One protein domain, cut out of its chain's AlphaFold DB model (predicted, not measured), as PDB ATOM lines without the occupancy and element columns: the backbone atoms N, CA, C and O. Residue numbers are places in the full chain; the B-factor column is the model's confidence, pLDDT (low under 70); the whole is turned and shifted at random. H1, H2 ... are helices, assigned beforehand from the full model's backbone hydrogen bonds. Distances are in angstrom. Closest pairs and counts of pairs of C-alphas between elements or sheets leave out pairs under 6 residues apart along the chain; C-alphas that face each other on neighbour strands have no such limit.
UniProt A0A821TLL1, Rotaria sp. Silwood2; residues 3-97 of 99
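What this domain is: This is residues 3 to 97 of the 99 residues of a protein of Rotaria sp. Silwood2 (UniProt A0A821TLL1). H1, the short H2 and H3 gather loosely in the middle of a long rod; the loop of residues 26 to 59 reaches out to one end and folds back, and H4 sticks out at the other with residues 82 to 97. The printed part has 95 residues, with four named helices in the order H1, H2, H3, H4 and no named strand. The class is all helix, though only 43 residues are in named elements. The whole is extended, with a radius of gyration of the C-alphas of 20.1 A and spans of 74 by 30 by 19 A.

How they stand to each other: H1, residues 3 to 12, touches H2, residues 22 to 25; their closest C-alphas, of Ser 3 and Asp 24, are 5.2 A apart. H3, residues 60 to 72, only just touches H1, with residues 69 to 70 alone and 3 pairs of C-alphas within 8 A, the closest those of Gln 8 and Leu 69 at 7.0 A; they run the same way at a shallow tilt of 26 degrees. H4, residues 81 to 96, is apart from H1, H2 and H3. In H1, H3 and H4 every O i to N i+4 pair is within hydrogen-bond range; H2 is too short for one.

Where its parts are: H1 begins at C-alpha 3 (80.726, -65.800, -42.273) and is 14.3 A long, H2 5.0 A, H3 18.0 A. H4, 23.4 A, ends at C-alpha 96 (44.523, -46.870, -25.101).

The domain as a whole: The C-alphas farthest apart, of Glu 42 and Thr 97, are 74.1 A apart. The printed part has no cut; the link from H2 to H3 is long. The pLDDT is under 70 in residues 39 to 46 and 78 to 97.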
ATOM      1  N   SER A   3      81.065 -64.799 -43.298       94.88
ATOM      2  CA  SER A   3      80.726 -65.800 -42.273       94.88
ATOM      3  C   SER A   3      79.355 -65.563 -41.633       94.88
ATOM      4  O   SER A   3      78.562 -66.488 -41.527       94.88
ATOM      5  N   TRP A   4      79.014 -64.317 -41.289       96.06
ATOM      6  CA  TRP A   4      77.705 -64.000 -40.702       96.06
ATOM      7  C   TRP A   4      76.534 -64.173 -41.671       96.06
ATOM      8  O   TRP A   4      75.427 -64.475 -41.235       96.06
ATOM      9  N   TYR A   5      76.776 -64.022 -42.975       96.44
ATOM     10  CA  TYR A   5      75.774 -64.317 -43.996       96.44
ATOM     11  C   TYR A   5      75.487 -65.826 -44.056       96.44
ATOM     12  O   TYR A   5      74.330 -66.237 -44.044       96.44
ATOM     13  N   PHE A   6      76.527 -66.664 -44.005       97.25
ATOM     14  CA  PHE A   6      76.350 -68.117 -43.925       97.25
ATOM     15  C   PHE A   6      75.738 -68.579 -42.599       97.25
ATOM     16  O   PHE A   6      74.915 -69.489 -42.613       97.25
ATOM     17  N   ILE A   7      76.067 -67.932 -41.476       97.44
ATOM     18  CA  ILE A   7      75.399 -68.176 -40.186       97.44
ATOM     19  C   ILE A   7      73.896 -67.910 -40.312       97.44
ATOM     20  O   ILE A   7      73.092 -68.734 -39.886       97.44
ATOM     21  N   GLN A   8      73.504 -66.796 -40.931       97.06
ATOM     22  CA  GLN A   8      72.097 -66.462 -41.136       97.06
ATOM     23  C   GLN A   8      71.371 -67.514 -41.993       97.06
ATOM     24  O   GLN A   8      70.306 -67.985 -41.603       97.06
ATOM     25  N   ILE A   9      71.970 -67.941 -43.110       97.44
ATOM     26  CA  ILE A   9      71.409 -69.000 -43.970       97.44
ATOM     27  C   ILE A   9      71.301 -70.333 -43.218       97.44
ATOM     28  O   ILE A   9      70.276 -71.010 -43.297       97.44
ATOM     29  N   LEU A  10      72.338 -70.708 -42.462       97.62
ATOM     30  CA  LEU A  10      72.342 -71.925 -41.651       97.62
ATOM     31  C   LEU A  10      71.185 -71.915 -40.644       97.62
ATOM     32  O   LEU A  10      70.459 -72.906 -40.532       97.62
ATOM     33  N   LEU A  11      70.990 -70.796 -39.942       97.31
ATOM     34  CA  LEU A  11      69.917 -70.647 -38.960       97.31
ATOM     35  C   LEU A  11      68.526 -70.625 -39.618       97.31
ATOM     36  O   LEU A  11      67.583 -71.121 -39.015       97.31
ATOM     37  N   GLN A  12      68.391 -70.160 -40.860       97.31
ATOM     38  CA  GLN A  12      67.123 -70.207 -41.599       97.31
ATOM     39  C   GLN A  12      66.742 -71.615 -42.097       97.31
ATOM     40  O   GLN A  12      65.584 -71.862 -42.427       97.31
ATOM     41  N   SER A  13      67.699 -72.542 -42.183       97.19
ATOM     42  CA  SER A  13      67.464 -73.875 -42.752       97.19
ATOM     43  C   SER A  13      66.406 -74.691 -41.990       97.19
ATOM     44  O   SER A  13      66.153 -74.456 -40.810       97.19
ATOM     45  N   ALA A  14      65.841 -75.718 -42.634       96.25
ATOM     46  CA  ALA A  14      64.915 -76.667 -42.000       96.25
ATOM     47  C   ALA A  14      65.614 -77.735 -41.127       96.25
ATOM     48  O   ALA A  14      64.959 -78.635 -40.607       96.25
ATOM     49  N   ALA A  15      66.943 -77.674 -40.977       96.81
ATOM     50  CA  ALA A  15      67.693 -78.658 -40.205       96.81
ATOM     51  C   ALA A  15      67.351 -78.578 -38.708       96.81
ATOM     52  O   ALA A  15      67.316 -77.488 -38.128       96.81
ATOM     53  N   ASN A  16      67.177 -79.728 -38.051       94.50
ATOM     54  CA  ASN A  16      66.900 -79.786 -36.610       94.50
ATOM     55  C   ASN A  16      68.048 -79.219 -35.756       94.50
ATOM     56  O   ASN A  16      67.801 -78.691 -34.677       94.50
ATOM     57  N   GLY A  17      69.290 -79.291 -36.244       94.38
ATOM     58  CA  GLY A  17      70.475 -78.761 -35.572       94.38
ATOM     59  C   GLY A  17      71.278 -77.821 -36.467       94.38
ATOM     60  O   GLY A  17      71.412 -78.057 -37.664       94.38
ATOM     61  N   ALA A  18      71.836 -76.771 -35.864       96.12
ATOM     62  CA  ALA A  18      72.743 -75.826 -36.507       96.12
ATOM     63  C   ALA A  18      73.983 -75.648 -35.620       96.12
ATOM     64  O   ALA A  18      73.869 -75.203 -34.479       96.12
ATOM     65  N   ILE A  19      75.161 -76.012 -36.132       96.31
ATOM     66  CA  ILE A  19      76.438 -75.900 -35.415       96.31
ATOM     67  C   ILE A  19      77.296 -74.860 -36.132       96.31
ATOM     68  O   ILE A  19      77.539 -74.973 -37.330       96.31
ATOM     69  N   ILE A  20      77.761 -73.857 -35.386       96.06
ATOM     70  CA  ILE A  20      78.582 -72.759 -35.905       96.06
ATOM     71  C   ILE A  20      79.987 -72.877 -35.304       96.06
ATOM     72  O   ILE A  20      80.124 -72.844 -34.077       96.06
ATOM     73  N   PRO A  21      81.050 -72.982 -36.116       95.31
ATOM     74  CA  PRO A  21      82.414 -72.894 -35.615       95.31
ATOM     75  C   PRO A  21      82.675 -71.528 -34.969       95.31
ATOM     76  O   PRO A  21      82.349 -70.485 -35.532       95.31
ATOM     77  N   MET A  22      83.362 -71.505 -33.824       95.25
ATOM     78  CA  MET A  22      83.715 -70.245 -33.148       95.25
ATOM     79  C   MET A  22      84.533 -69.290 -34.034       95.25
ATOM     80  O   MET A  22      84.448 -68.077 -33.875       95.25
ATOM     81  N   HIS A  23      85.304 -69.817 -34.990       92.94
ATOM     82  CA  HIS A  23      86.039 -69.005 -35.960       92.94
ATOM     83  C   HIS A  23      85.108 -68.165 -36.838       92.94
ATOM     84  O   HIS A  23      85.386 -66.986 -37.036       92.94
ATOM     85  N   ASP A  24      83.994 -68.736 -37.306       94.50
ATOM     86  CA  ASP A  24      83.015 -68.030 -38.137       94.50
ATOM     87  C   ASP A  24      82.261 -66.975 -37.333       94.50
ATOM     88  O   ASP A  24      82.110 -65.839 -37.791       94.50
ATOM     89  N   LEU A  25      81.876 -67.318 -36.099       95.12
ATOM     90  CA  LEU A  25      81.242 -66.385 -35.166       95.12
ATOM     91  C   LEU A  25      82.124 -65.150 -34.915       95.12
ATOM     92  O   LEU A  25      81.646 -64.018 -34.926       95.12
ATOM     93  N   LEU A  26      83.429 -65.369 -34.737       94.81
ATOM     94  CA  LEU A  26      84.423 -64.314 -34.524       94.81
ATOM     95  C   LEU A  26      84.959 -63.705 -35.833       94.81
ATOM     96  O   LEU A  26      85.798 -62.810 -35.780       94.81
ATOM     97  N   SER A  27      84.517 -64.191 -37.001       90.38
ATOM     98  CA  SER A  27      85.045 -63.808 -38.321       90.38
ATOM     99  C   SER A  27      86.583 -63.882 -38.417       90.38
ATOM    100  O   SER A  27      87.238 -63.024 -39.006       90.38
ATOM    101  N   SER A  28      87.164 -64.923 -37.817       85.56
ATOM    102  CA  SER A  28      88.604 -65.181 -37.756       85.56
ATOM    103  C   SER A  28      89.068 -66.046 -38.929       85.56
ATOM    104  O   SER A  28      88.553 -67.137 -39.136       85.56
ATOM    105  N   LEU A  29      90.135 -65.624 -39.613       80.62
ATOM    106  CA  LEU A  29      90.772 -66.398 -40.692       80.62
ATOM    107  C   LEU A  29      91.670 -67.547 -40.196       80.62
ATOM    108  O   LEU A  29      92.190 -68.322 -40.999       80.62
ATOM    109  N   LYS A  30      91.887 -67.663 -38.880       81.00
ATOM    110  CA  LYS A  30      92.689 -68.747 -38.292       81.00
ATOM    111  C   LYS A  30      91.959 -70.080 -38.444       81.00
ATOM    112  O   LYS A  30      90.778 -70.162 -38.130       81.00
ATOM    113  N   ARG A  31      92.659 -71.114 -38.910       85.81
ATOM    114  CA  ARG A  31      92.117 -72.472 -39.052       85.81
ATOM    115  C   ARG A  31      92.477 -73.320 -37.840       85.81
ATOM    116  O   ARG A  31      93.547 -73.150 -37.264       85.81
ATOM    117  N   MET A  32      91.602 -74.263 -37.496       90.12
ATOM    118  CA  MET A  32      91.919 -75.292 -36.506       90.12
ATOM    119  C   MET A  32      92.876 -76.342 -37.079       90.12
ATOM    120  O   MET A  32      93.745 -76.812 -36.364       90.12
ATOM    121  N   ASN A  33      92.723 -76.722 -38.348       90.44
ATOM    122  CA  ASN A  33      93.535 -77.758 -38.980       90.44
ATOM    123  C   ASN A  33      93.623 -77.537 -40.496       90.44
ATOM    124  O   ASN A  33      92.674 -77.038 -41.111       90.44
ATOM    125  N   ILE A  34      94.733 -77.961 -41.092       88.88
ATOM    126  CA  ILE A  34      94.928 -78.126 -42.530       88.88
ATOM    127  C   ILE A  34      95.287 -79.605 -42.759       88.88
ATOM    128  O   ILE A  34      96.412 -80.017 -42.473       88.88
ATOM    129  N   PRO A  35      94.342 -80.435 -43.237       89.19
ATOM    130  CA  PRO A  35      94.597 -81.855 -43.470       89.19
ATOM    131  C   PRO A  35      95.805 -82.091 -44.384       89.19
ATOM    132  O   PRO A  35      95.986 -81.375 -45.363       89.19
ATOM    133  N   GLY A  36      96.617 -83.103 -44.065       86.56
ATOM    134  CA  GLY A  36      97.822 -83.439 -44.833       86.56
ATOM    135  C   GLY A  36      99.036 -82.550 -44.551       86.56
ATOM    136  O   GLY A  36     100.039 -82.680 -45.243       86.56
ATOM    137  N   THR A  37      98.968 -81.666 -43.549       83.38
ATOM    138  CA  THR A  37     100.124 -80.885 -43.086       83.38
ATOM    139  C   THR A  37     100.574 -81.351 -41.709       83.38
ATOM    140  O   THR A  37      99.756 -81.650 -40.834       83.38
ATOM    141  N   GLU A  38     101.884 -81.411 -41.511       78.81
ATOM    142  CA  GLU A  38     102.464 -81.726 -40.214       78.81
ATOM    143  C   GLU A  38     102.611 -80.447 -39.391       78.81
ATOM    144  O   GLU A  38     103.137 -79.446 -39.868       78.81
ATOM    145  N   SER A  39     102.157 -80.471 -38.138       69.06
ATOM    146  CA  SER A  39     102.232 -79.312 -37.237       69.06
ATOM    147  C   SER A  39     103.658 -78.951 -36.808       69.06
ATOM    148  O   SER A  39     103.861 -77.875 -36.255       69.06
ATOM    149  N   ASN A  40     104.610 -79.867 -37.018       61.53
ATOM    150  CA  ASN A  40     105.935 -79.851 -36.397       61.53
ATOM    151  C   ASN A  40     107.080 -79.697 -37.409       61.53
ATOM    152  O   ASN A  40     108.235 -79.617 -36.998       61.53
ATOM    153  N   ILE A  41     106.783 -79.701 -38.711       60.16
ATOM    154  CA  ILE A  41     107.786 -79.431 -39.743       60.16
ATOM    155  C   ILE A  41     107.876 -77.914 -39.920       60.16
ATOM    156  O   ILE A  41     106.850 -77.237 -39.853       60.16
ATOM    157  N   GLU A  42     109.092 -77.394 -40.136       53.88
ATOM    158  CA  GLU A  42     109.356 -76.006 -40.540       53.88
ATOM    159  C   GLU A  42     108.563 -75.656 -41.808       53.88
ATOM    160  O   GLU A  42     109.016 -75.788 -42.943       53.88
ATOM    161  N   TYR A  43     107.330 -75.226 -41.600       61.38
ATOM    162  CA  TYR A  43     106.462 -74.626 -42.585       61.38
ATOM    163  C   TYR A  43     106.074 -73.266 -42.023       61.38
ATOM    164  O   TYR A  43     105.674 -73.166 -40.864       61.38
ATOM    165  N   ASP A  44     106.163 -72.219 -42.840       62.59
ATOM    166  CA  ASP A  44     105.865 -70.828 -42.455       62.59
ATOM    167  C   ASP A  44     104.349 -70.574 -42.255       62.59
ATOM    168  O   ASP A  44     103.827 -69.469 -42.410       62.59
ATOM    169  N   GLY A  45     103.593 -71.638 -41.973       65.50
ATOM    170  CA  GLY A  45     102.148 -71.636 -41.838       65.50
ATOM    171  C   GLY A  45     101.663 -71.848 -40.405       65.50
ATOM    172  O   GLY A  45     102.417 -72.198 -39.498       65.50
ATOM    173  N   PRO A  46     100.358 -71.634 -40.173       69.94
ATOM    174  CA  PRO A  46      99.764 -71.776 -38.854       69.94
ATOM    175  C   PRO A  46      99.781 -73.238 -38.385       69.94
ATOM    176  O   PRO A  46      99.328 -74.131 -39.098       69.94
ATOM    177  N   GLN A  47     100.239 -73.470 -37.152       83.50
ATOM    178  CA  GLN A  47     100.247 -74.796 -36.527       83.50
ATOM    179  C   GLN A  47      98.827 -75.365 -36.397       83.50
ATOM    180  O   GLN A  47      97.927 -74.699 -35.867       83.50
ATOM    181  N   ASN A  48      98.643 -76.625 -36.791       88.81
ATOM    182  CA  ASN A  48      97.386 -77.341 -36.577       88.81
ATOM    183  C   ASN A  48      97.077 -77.487 -35.081       88.81
ATOM    184  O   ASN A  48      97.967 -77.558 -34.237       88.81
ATOM    185  N   TRP A  49      95.790 -77.528 -34.754       88.81
ATOM    186  CA  TRP A  49      95.224 -77.758 -33.420       88.81
ATOM    187  C   TRP A  49      95.652 -76.739 -32.346       88.81
ATOM    188  O   TRP A  49      95.404 -76.921 -31.150       88.81
ATOM    189  N   SER A  50      96.261 -75.629 -32.763       88.94
ATOM    190  CA  SER A  50      96.821 -74.603 -31.877       88.94
ATOM    191  C   SER A  50      95.841 -73.480 -31.538       88.94
ATOM    192  O   SER A  50      96.080 -72.715 -30.604       88.94
ATOM    193  N   TRP A  51      94.716 -73.366 -32.255       89.94
ATOM    194  CA  TRP A  51      93.765 -72.282 -32.022       89.94
ATOM    195  C   TRP A  51      93.155 -72.354 -30.619       89.94
ATOM    196  O   TRP A  51      92.805 -73.426 -30.118       89.94
ATOM    197  N   ARG A  52      93.020 -71.189 -29.977       90.62
ATOM    198  CA  ARG A  52      92.445 -71.041 -28.640       90.62
ATOM    199  C   ARG A  52      91.466 -69.881 -28.614       90.62
ATOM    200  O   ARG A  52      91.794 -68.770 -29.030       90.62
ATOM    201  N   PHE A  53      90.294 -70.154 -28.065       93.19
ATOM    202  CA  PHE A  53      89.302 -69.145 -27.746       93.19
ATOM    203  C   PHE A  53      89.694 -68.369 -26.484       93.19
ATOM    204  O   PHE A  53      90.210 -68.945 -25.525       93.19
ATOM    205  N   LYS A  54      89.392 -67.069 -26.461       94.00
ATOM    206  CA  LYS A  54      89.397 -66.237 -25.257       94.00
ATOM    207  C   LYS A  54      88.050 -65.538 -25.126       94.00
ATOM    208  O   LYS A  54      87.598 -64.898 -26.071       94.00
ATOM    209  N   TRP A  55      87.453 -65.574 -23.937       95.00
ATOM    210  CA  TRP A  55      86.151 -64.948 -23.663       95.00
ATOM    211  C   TRP A  55      86.095 -63.456 -23.996       95.00
ATOM    212  O   TRP A  55      85.060 -62.970 -24.437       95.00
ATOM    213  N   SER A  56      87.216 -62.745 -23.874       95.44
ATOM    214  CA  SER A  56      87.329 -61.336 -24.262       95.44
ATOM    215  C   SER A  56      87.092 -61.079 -25.757       95.44
ATOM    216  O   SER A  56      86.799 -59.950 -26.133       95.44
ATOM    217  N   GLN A  57      87.214 -62.098 -26.615       95.19
ATOM    218  CA  GLN A  57      86.902 -62.000 -28.045       95.19
ATOM    219  C   GLN A  57      85.393 -61.997 -28.308       95.19
ATOM    220  O   GLN A  57      84.957 -61.535 -29.359       95.19
ATOM    221  N   LEU A  58      84.591 -62.521 -27.375       96.00
ATOM    222  CA  LEU A  58      83.142 -62.536 -27.487       96.00
ATOM    223  C   LEU A  58      82.597 -61.192 -26.995       96.00
ATOM    224  O   LEU A  58      82.361 -60.992 -25.801       96.00
ATOM    225  N   THR A  59      82.427 -60.249 -27.917       96.62
ATOM    226  CA  THR A  59      81.906 -58.912 -27.608       96.62
ATOM    227  C   THR A  59      80.402 -58.944 -27.325       96.62
ATOM    228  O   THR A  59      79.712 -59.922 -27.631       96.62
ATOM    229  N   SER A  60      79.873 -57.868 -26.737       96.44
ATOM    230  CA  SER A  60      78.425 -57.709 -26.550       96.44
ATOM    231  C   SER A  60      77.673 -57.756 -27.875       96.44
ATOM    232  O   SER A  60      76.661 -58.443 -27.955       96.44
ATOM    233  N   ASP A  61      78.212 -57.136 -28.923       96.06
ATOM    234  CA  ASP A  61      77.580 -57.096 -30.245       96.06
ATOM    235  C   ASP A  61      77.426 -58.493 -30.850       96.06
ATOM    236  O   ASP A  61      76.376 -58.826 -31.393       96.06
ATOM    237  N   ILE A  62      78.446 -59.348 -30.703       96.25
ATOM    238  CA  ILE A  62      78.380 -60.739 -31.170       96.25
ATOM    239  C   ILE A  62      77.300 -61.507 -30.404       96.25
ATOM    240  O   ILE A  62      76.532 -62.247 -31.017       96.25
ATOM    241  N   ARG A  63      77.217 -61.326 -29.078       95.69
ATOM    242  CA  ARG A  63      76.191 -61.978 -28.247       95.69
ATOM    243  C   ARG A  63      74.783 -61.533 -28.627       95.69
ATOM    244  O   ARG A  63      73.914 -62.382 -28.792       95.69
ATOM    245  N   ILE A  64      74.575 -60.224 -28.759       96.38
ATOM    246  CA  ILE A  64      73.278 -59.629 -29.101       96.38
ATOM    247  C   ILE A  64      72.845 -60.121 -30.477       96.38
ATOM    248  O   ILE A  64      71.776 -60.711 -30.598       96.38
ATOM    249  N   ARG A  65      73.717 -60.009 -31.483       96.19
ATOM    250  CA  ARG A  65      73.416 -60.463 -32.842       96.19
ATOM    251  C   ARG A  65      73.112 -61.956 -32.908       96.19
ATOM    252  O   ARG A  65      72.186 -62.362 -33.605       96.19
ATOM    253  N   LEU A  66      73.893 -62.787 -32.213       95.69
ATOM    254  CA  LEU A  66      73.646 -64.227 -32.185       95.69
ATOM    255  C   LEU A  66      72.285 -64.529 -31.550       95.69
ATOM    256  O   LEU A  66      71.524 -65.293 -32.133       95.69
ATOM    257  N   LYS A  67      71.961 -63.881 -30.420       94.81
ATOM    258  CA  LYS A  67      70.662 -64.006 -29.748       94.81
ATOM    259  C   LYS A  67      69.512 -63.617 -30.678       94.81
ATOM    260  O   LYS A  67      68.587 -64.406 -30.855       94.81
ATOM    261  N   GLU A  68      69.594 -62.447 -31.308       94.94
ATOM    262  CA  GLU A  68      68.582 -61.949 -32.247       94.94
ATOM    263  C   GLU A  68      68.348 -62.927 -33.399       94.94
ATOM    264  O   GLU A  68      67.204 -63.268 -33.687       94.94
ATOM    265  N   LEU A  69      69.414 -63.442 -34.022       96.00
ATOM    266  CA  LEU A  69      69.288 -64.416 -35.109       96.00
ATOM    267  C   LEU A  69      68.691 -65.743 -34.623       96.00
ATOM    268  O   LEU A  69      67.833 -66.308 -35.299       96.00
ATOM    269  N   THR A  70      69.106 -66.248 -33.456       95.44
ATOM    270  CA  THR A  70      68.530 -67.485 -32.909       95.44
ATOM    271  C   THR A  70      67.053 -67.324 -32.569       95.44
ATOM    272  O   THR A  70      66.278 -68.232 -32.842       95.44
ATOM    273  N   GLN A  71      66.632 -66.166 -32.059       93.88
ATOM    274  CA  GLN A  71      65.222 -65.882 -31.778       93.88
ATOM    275  C   GLN A  71      64.414 -65.716 -33.065       93.88
ATOM    276  O   GLN A  71      63.372 -66.349 -33.229       93.88
ATOM    277  N   MET A  72      64.935 -64.939 -34.019       94.19
ATOM    278  CA  MET A  72      64.305 -64.684 -35.317       94.19
ATOM    279  C   MET A  72      63.999 -65.974 -36.084       94.19
ATOM    280  O   MET A  72      62.942 -66.079 -36.702       94.19
ATOM    281  N   TYR A  73      64.897 -66.961 -36.029       95.12
ATOM    282  CA  TYR A  73      64.731 -68.235 -36.732       95.12
ATOM    283  C   TYR A  73      64.218 -69.382 -35.849       95.12
ATOM    284  O   TYR A  73      64.267 -70.536 -36.265       95.12
ATOM    285  N   GLY A  74      63.710 -69.093 -34.642       92.62
ATOM    286  CA  GLY A  74      63.086 -70.103 -33.776       92.62
ATOM    287  C   GLY A  74      64.052 -71.173 -33.258       92.62
ATOM    288  O   GLY A  74      63.671 -72.323 -33.068       92.62
ATOM    289  N   ARG A  75      65.319 -70.803 -33.056       92.50
ATOM    290  CA  ARG A  75      66.407 -71.652 -32.544       92.50
ATOM    291  C   ARG A  75      66.846 -71.271 -31.127       92.50
ATOM    292  O   ARG A  75      67.915 -71.684 -30.687       92.50
ATOM    293  N   ASP A  76      66.028 -70.490 -30.427       87.88
ATOM    294  CA  ASP A  76      66.157 -70.193 -29.002       87.88
ATOM    295  C   ASP A  76      65.090 -70.983 -28.229       87.88
ATOM    296  O   ASP A  76      63.895 -70.757 -28.407       87.88
ATOM    297  N   LEU A  77      65.524 -71.918 -27.379       73.50
ATOM    298  CA  LEU A  77      64.642 -72.734 -26.532       73.50
ATOM    299  C   LEU A  77      63.941 -71.917 -25.438       73.50
ATOM    300  O   LEU A  77      62.971 -72.389 -24.853       73.50
ATOM    301  N   THR A  78      64.445 -70.718 -25.142       69.00
ATOM    302  CA  THR A  78      63.881 -69.813 -24.132       69.00
ATOM    303  C   THR A  78      62.894 -68.809 -24.722       69.00
ATOM    304  O   THR A  78      62.268 -68.056 -23.978       69.00
ATOM    305  N   TYR A  79      62.717 -68.809 -26.049       60.91
ATOM    306  CA  TYR A  79      61.725 -67.981 -26.715       60.91
ATOM    307  C   TYR A  79      60.345 -68.637 -26.635       60.91
ATOM    308  O   TYR A  79      59.923 -69.376 -27.527       60.91
ATOM    309  N   ASP A  80      59.634 -68.351 -25.552       60.19
ATOM    310  CA  ASP A  80      58.208 -68.619 -25.474       60.19
ATOM    311  C   ASP A  80      57.446 -67.534 -26.257       60.19
ATOM    312  O   ASP A  80      57.379 -66.377 -25.840       60.19
ATOM    313  N   LYS A  81      56.850 -67.904 -27.400       56.94
ATOM    314  CA  LYS A  81      55.970 -67.008 -28.180       56.94
ATOM    315  C   LYS A  81      54.827 -66.433 -27.339       56.94
ATOM    316  O   LYS A  81      54.293 -65.387 -27.702       56.94
ATOM    317  N   THR A  82      54.445 -67.118 -26.263       56.75
ATOM    318  CA  THR A  82      53.352 -66.722 -25.373       56.75
ATOM    319  C   THR A  82      53.706 -65.451 -24.591       56.75
ATOM    320  O   THR A  82      52.872 -64.555 -24.500       56.75
ATOM    321  N   ILE A  83      54.970 -65.289 -24.171       60.41
ATOM    322  CA  ILE A  83      55.459 -64.090 -23.457       60.41
ATOM    323  C   ILE A  83      55.487 -62.865 -24.389       60.41
ATOM    324  O   ILE A  83      55.085 -61.769 -24.006       60.41
ATOM    325  N   SER A  84      55.871 -63.044 -25.657       60.53
ATOM    326  CA  SER A  84      55.904 -61.950 -26.642       60.53
ATOM    327  C   SER A  84      54.515 -61.389 -26.966       60.53
ATOM    328  O   SER A  84      54.382 -60.205 -27.277       60.53
ATOM    329  N   LEU A  85      53.478 -62.235 -26.931       59.53
ATOM    330  CA  LEU A  85      52.091 -61.818 -27.149       59.53
ATOM    331  C   LEU A  85      51.556 -61.029 -25.948       59.53
ATOM    332  O   LEU A  85      50.879 -60.023 -26.154       59.53
ATOM    333  N   GLU A  86      51.907 -61.415 -24.720       59.94
ATOM    334  CA  GLU A  86      51.564 -60.657 -23.506       59.94
ATOM    335  C   GLU A  86      52.247 -59.281 -23.490       59.94
ATOM    336  O   GLU A  86      51.568 -58.270 -23.321       59.94
ATOM    337  N   ASP A  87      53.545 -59.203 -23.801       61.41
ATOM    338  CA  ASP A  87      54.285 -57.931 -23.857       61.41
ATOM    339  C   ASP A  87      53.765 -56.974 -24.951       61.41
ATOM    340  O   ASP A  87      53.774 -55.748 -24.782       61.41
ATOM    341  N   MET A  88      53.292 -57.511 -26.084       57.56
ATOM    342  CA  MET A  88      52.634 -56.720 -27.136       57.56
ATOM    343  C   MET A  88      51.213 -56.291 -26.741       57.56
ATOM    344  O   MET A  88      50.793 -55.195 -27.114       57.56
ATOM    345  N   THR A  89      50.488 -57.111 -25.973       55.91
ATOM    346  CA  THR A  89      49.140 -56.783 -25.477       55.91
ATOM    347  C   THR A  89      49.213 -55.679 -24.417       55.91
ATOM    348  O   THR A  89      48.547 -54.657 -24.556       55.91
ATOM    349  N   ILE A  90      50.138 -55.793 -23.456       57.91
ATOM    350  CA  ILE A  90      50.372 -54.790 -22.403       57.91
ATOM    351  C   ILE A  90      50.766 -53.430 -23.004       57.91
ATOM    352  O   ILE A  90      50.292 -52.383 -22.554       57.91
ATOM    353  N   LYS A  91      51.599 -53.413 -24.053       56.16
ATOM    354  CA  LYS A  91      51.956 -52.165 -24.749       56.16
ATOM    355  C   LYS A  91      50.773 -51.507 -25.457       56.16
ATOM    356  O   LYS A  91      50.711 -50.282 -25.465       56.16
ATOM    357  N   ASN A  92      49.848 -52.279 -26.023       53.19
ATOM    358  CA  ASN A  92      48.662 -51.725 -26.679       53.19
ATOM    359  C   ASN A  92      47.633 -51.199 -25.666       53.19
ATOM    360  O   ASN A  92      47.055 -50.136 -25.891       53.19
ATOM    361  N   ASP A  93      47.477 -51.865 -24.520       54.22
ATOM    362  CA  ASP A  93      46.611 -51.395 -23.430       54.22
ATOM    363  C   ASP A  93      47.142 -50.107 -22.779       54.22
ATOM    364  O   ASP A  93      46.374 -49.230 -22.397       54.22
ATOM    365  N   SER A  94      48.466 -49.937 -22.736       52.28
ATOM    366  CA  SER A  94      49.111 -48.703 -22.258       52.28
ATOM    367  C   SER A  94      48.893 -47.501 -23.191       52.28
ATOM    368  O   SER A  94      49.014 -46.353 -22.767       52.28
ATOM    369  N   ILE A  95      48.605 -47.748 -24.475       53.88
ATOM    370  CA  ILE A  95      48.371 -46.706 -25.488       53.88
ATOM    371  C   ILE A  95      46.891 -46.289 -25.517       53.88
ATOM    372  O   ILE A  95      46.594 -45.136 -25.826       53.88
ATOM    373  N   SER A  96      45.963 -47.175 -25.141       51.91
ATOM    374  CA  SER A  96      44.523 -46.870 -25.101       51.91
ATOM    375  C   SER A  96      44.097 -46.025 -23.892       51.91
ATOM    376  O   SER A  96      43.018 -45.444 -23.913       51.91
ATOM    377  N   THR A  97      44.943 -45.895 -22.861       50.81
ATOM    378  CA  THR A  97      44.661 -45.083 -21.658       50.81
ATOM    379  C   THR A  97      45.057 -43.600 -21.788       50.81
ATOM    380  O   THR A  97      44.915 -42.845 -20.829       50.81
TER     381      THR A  97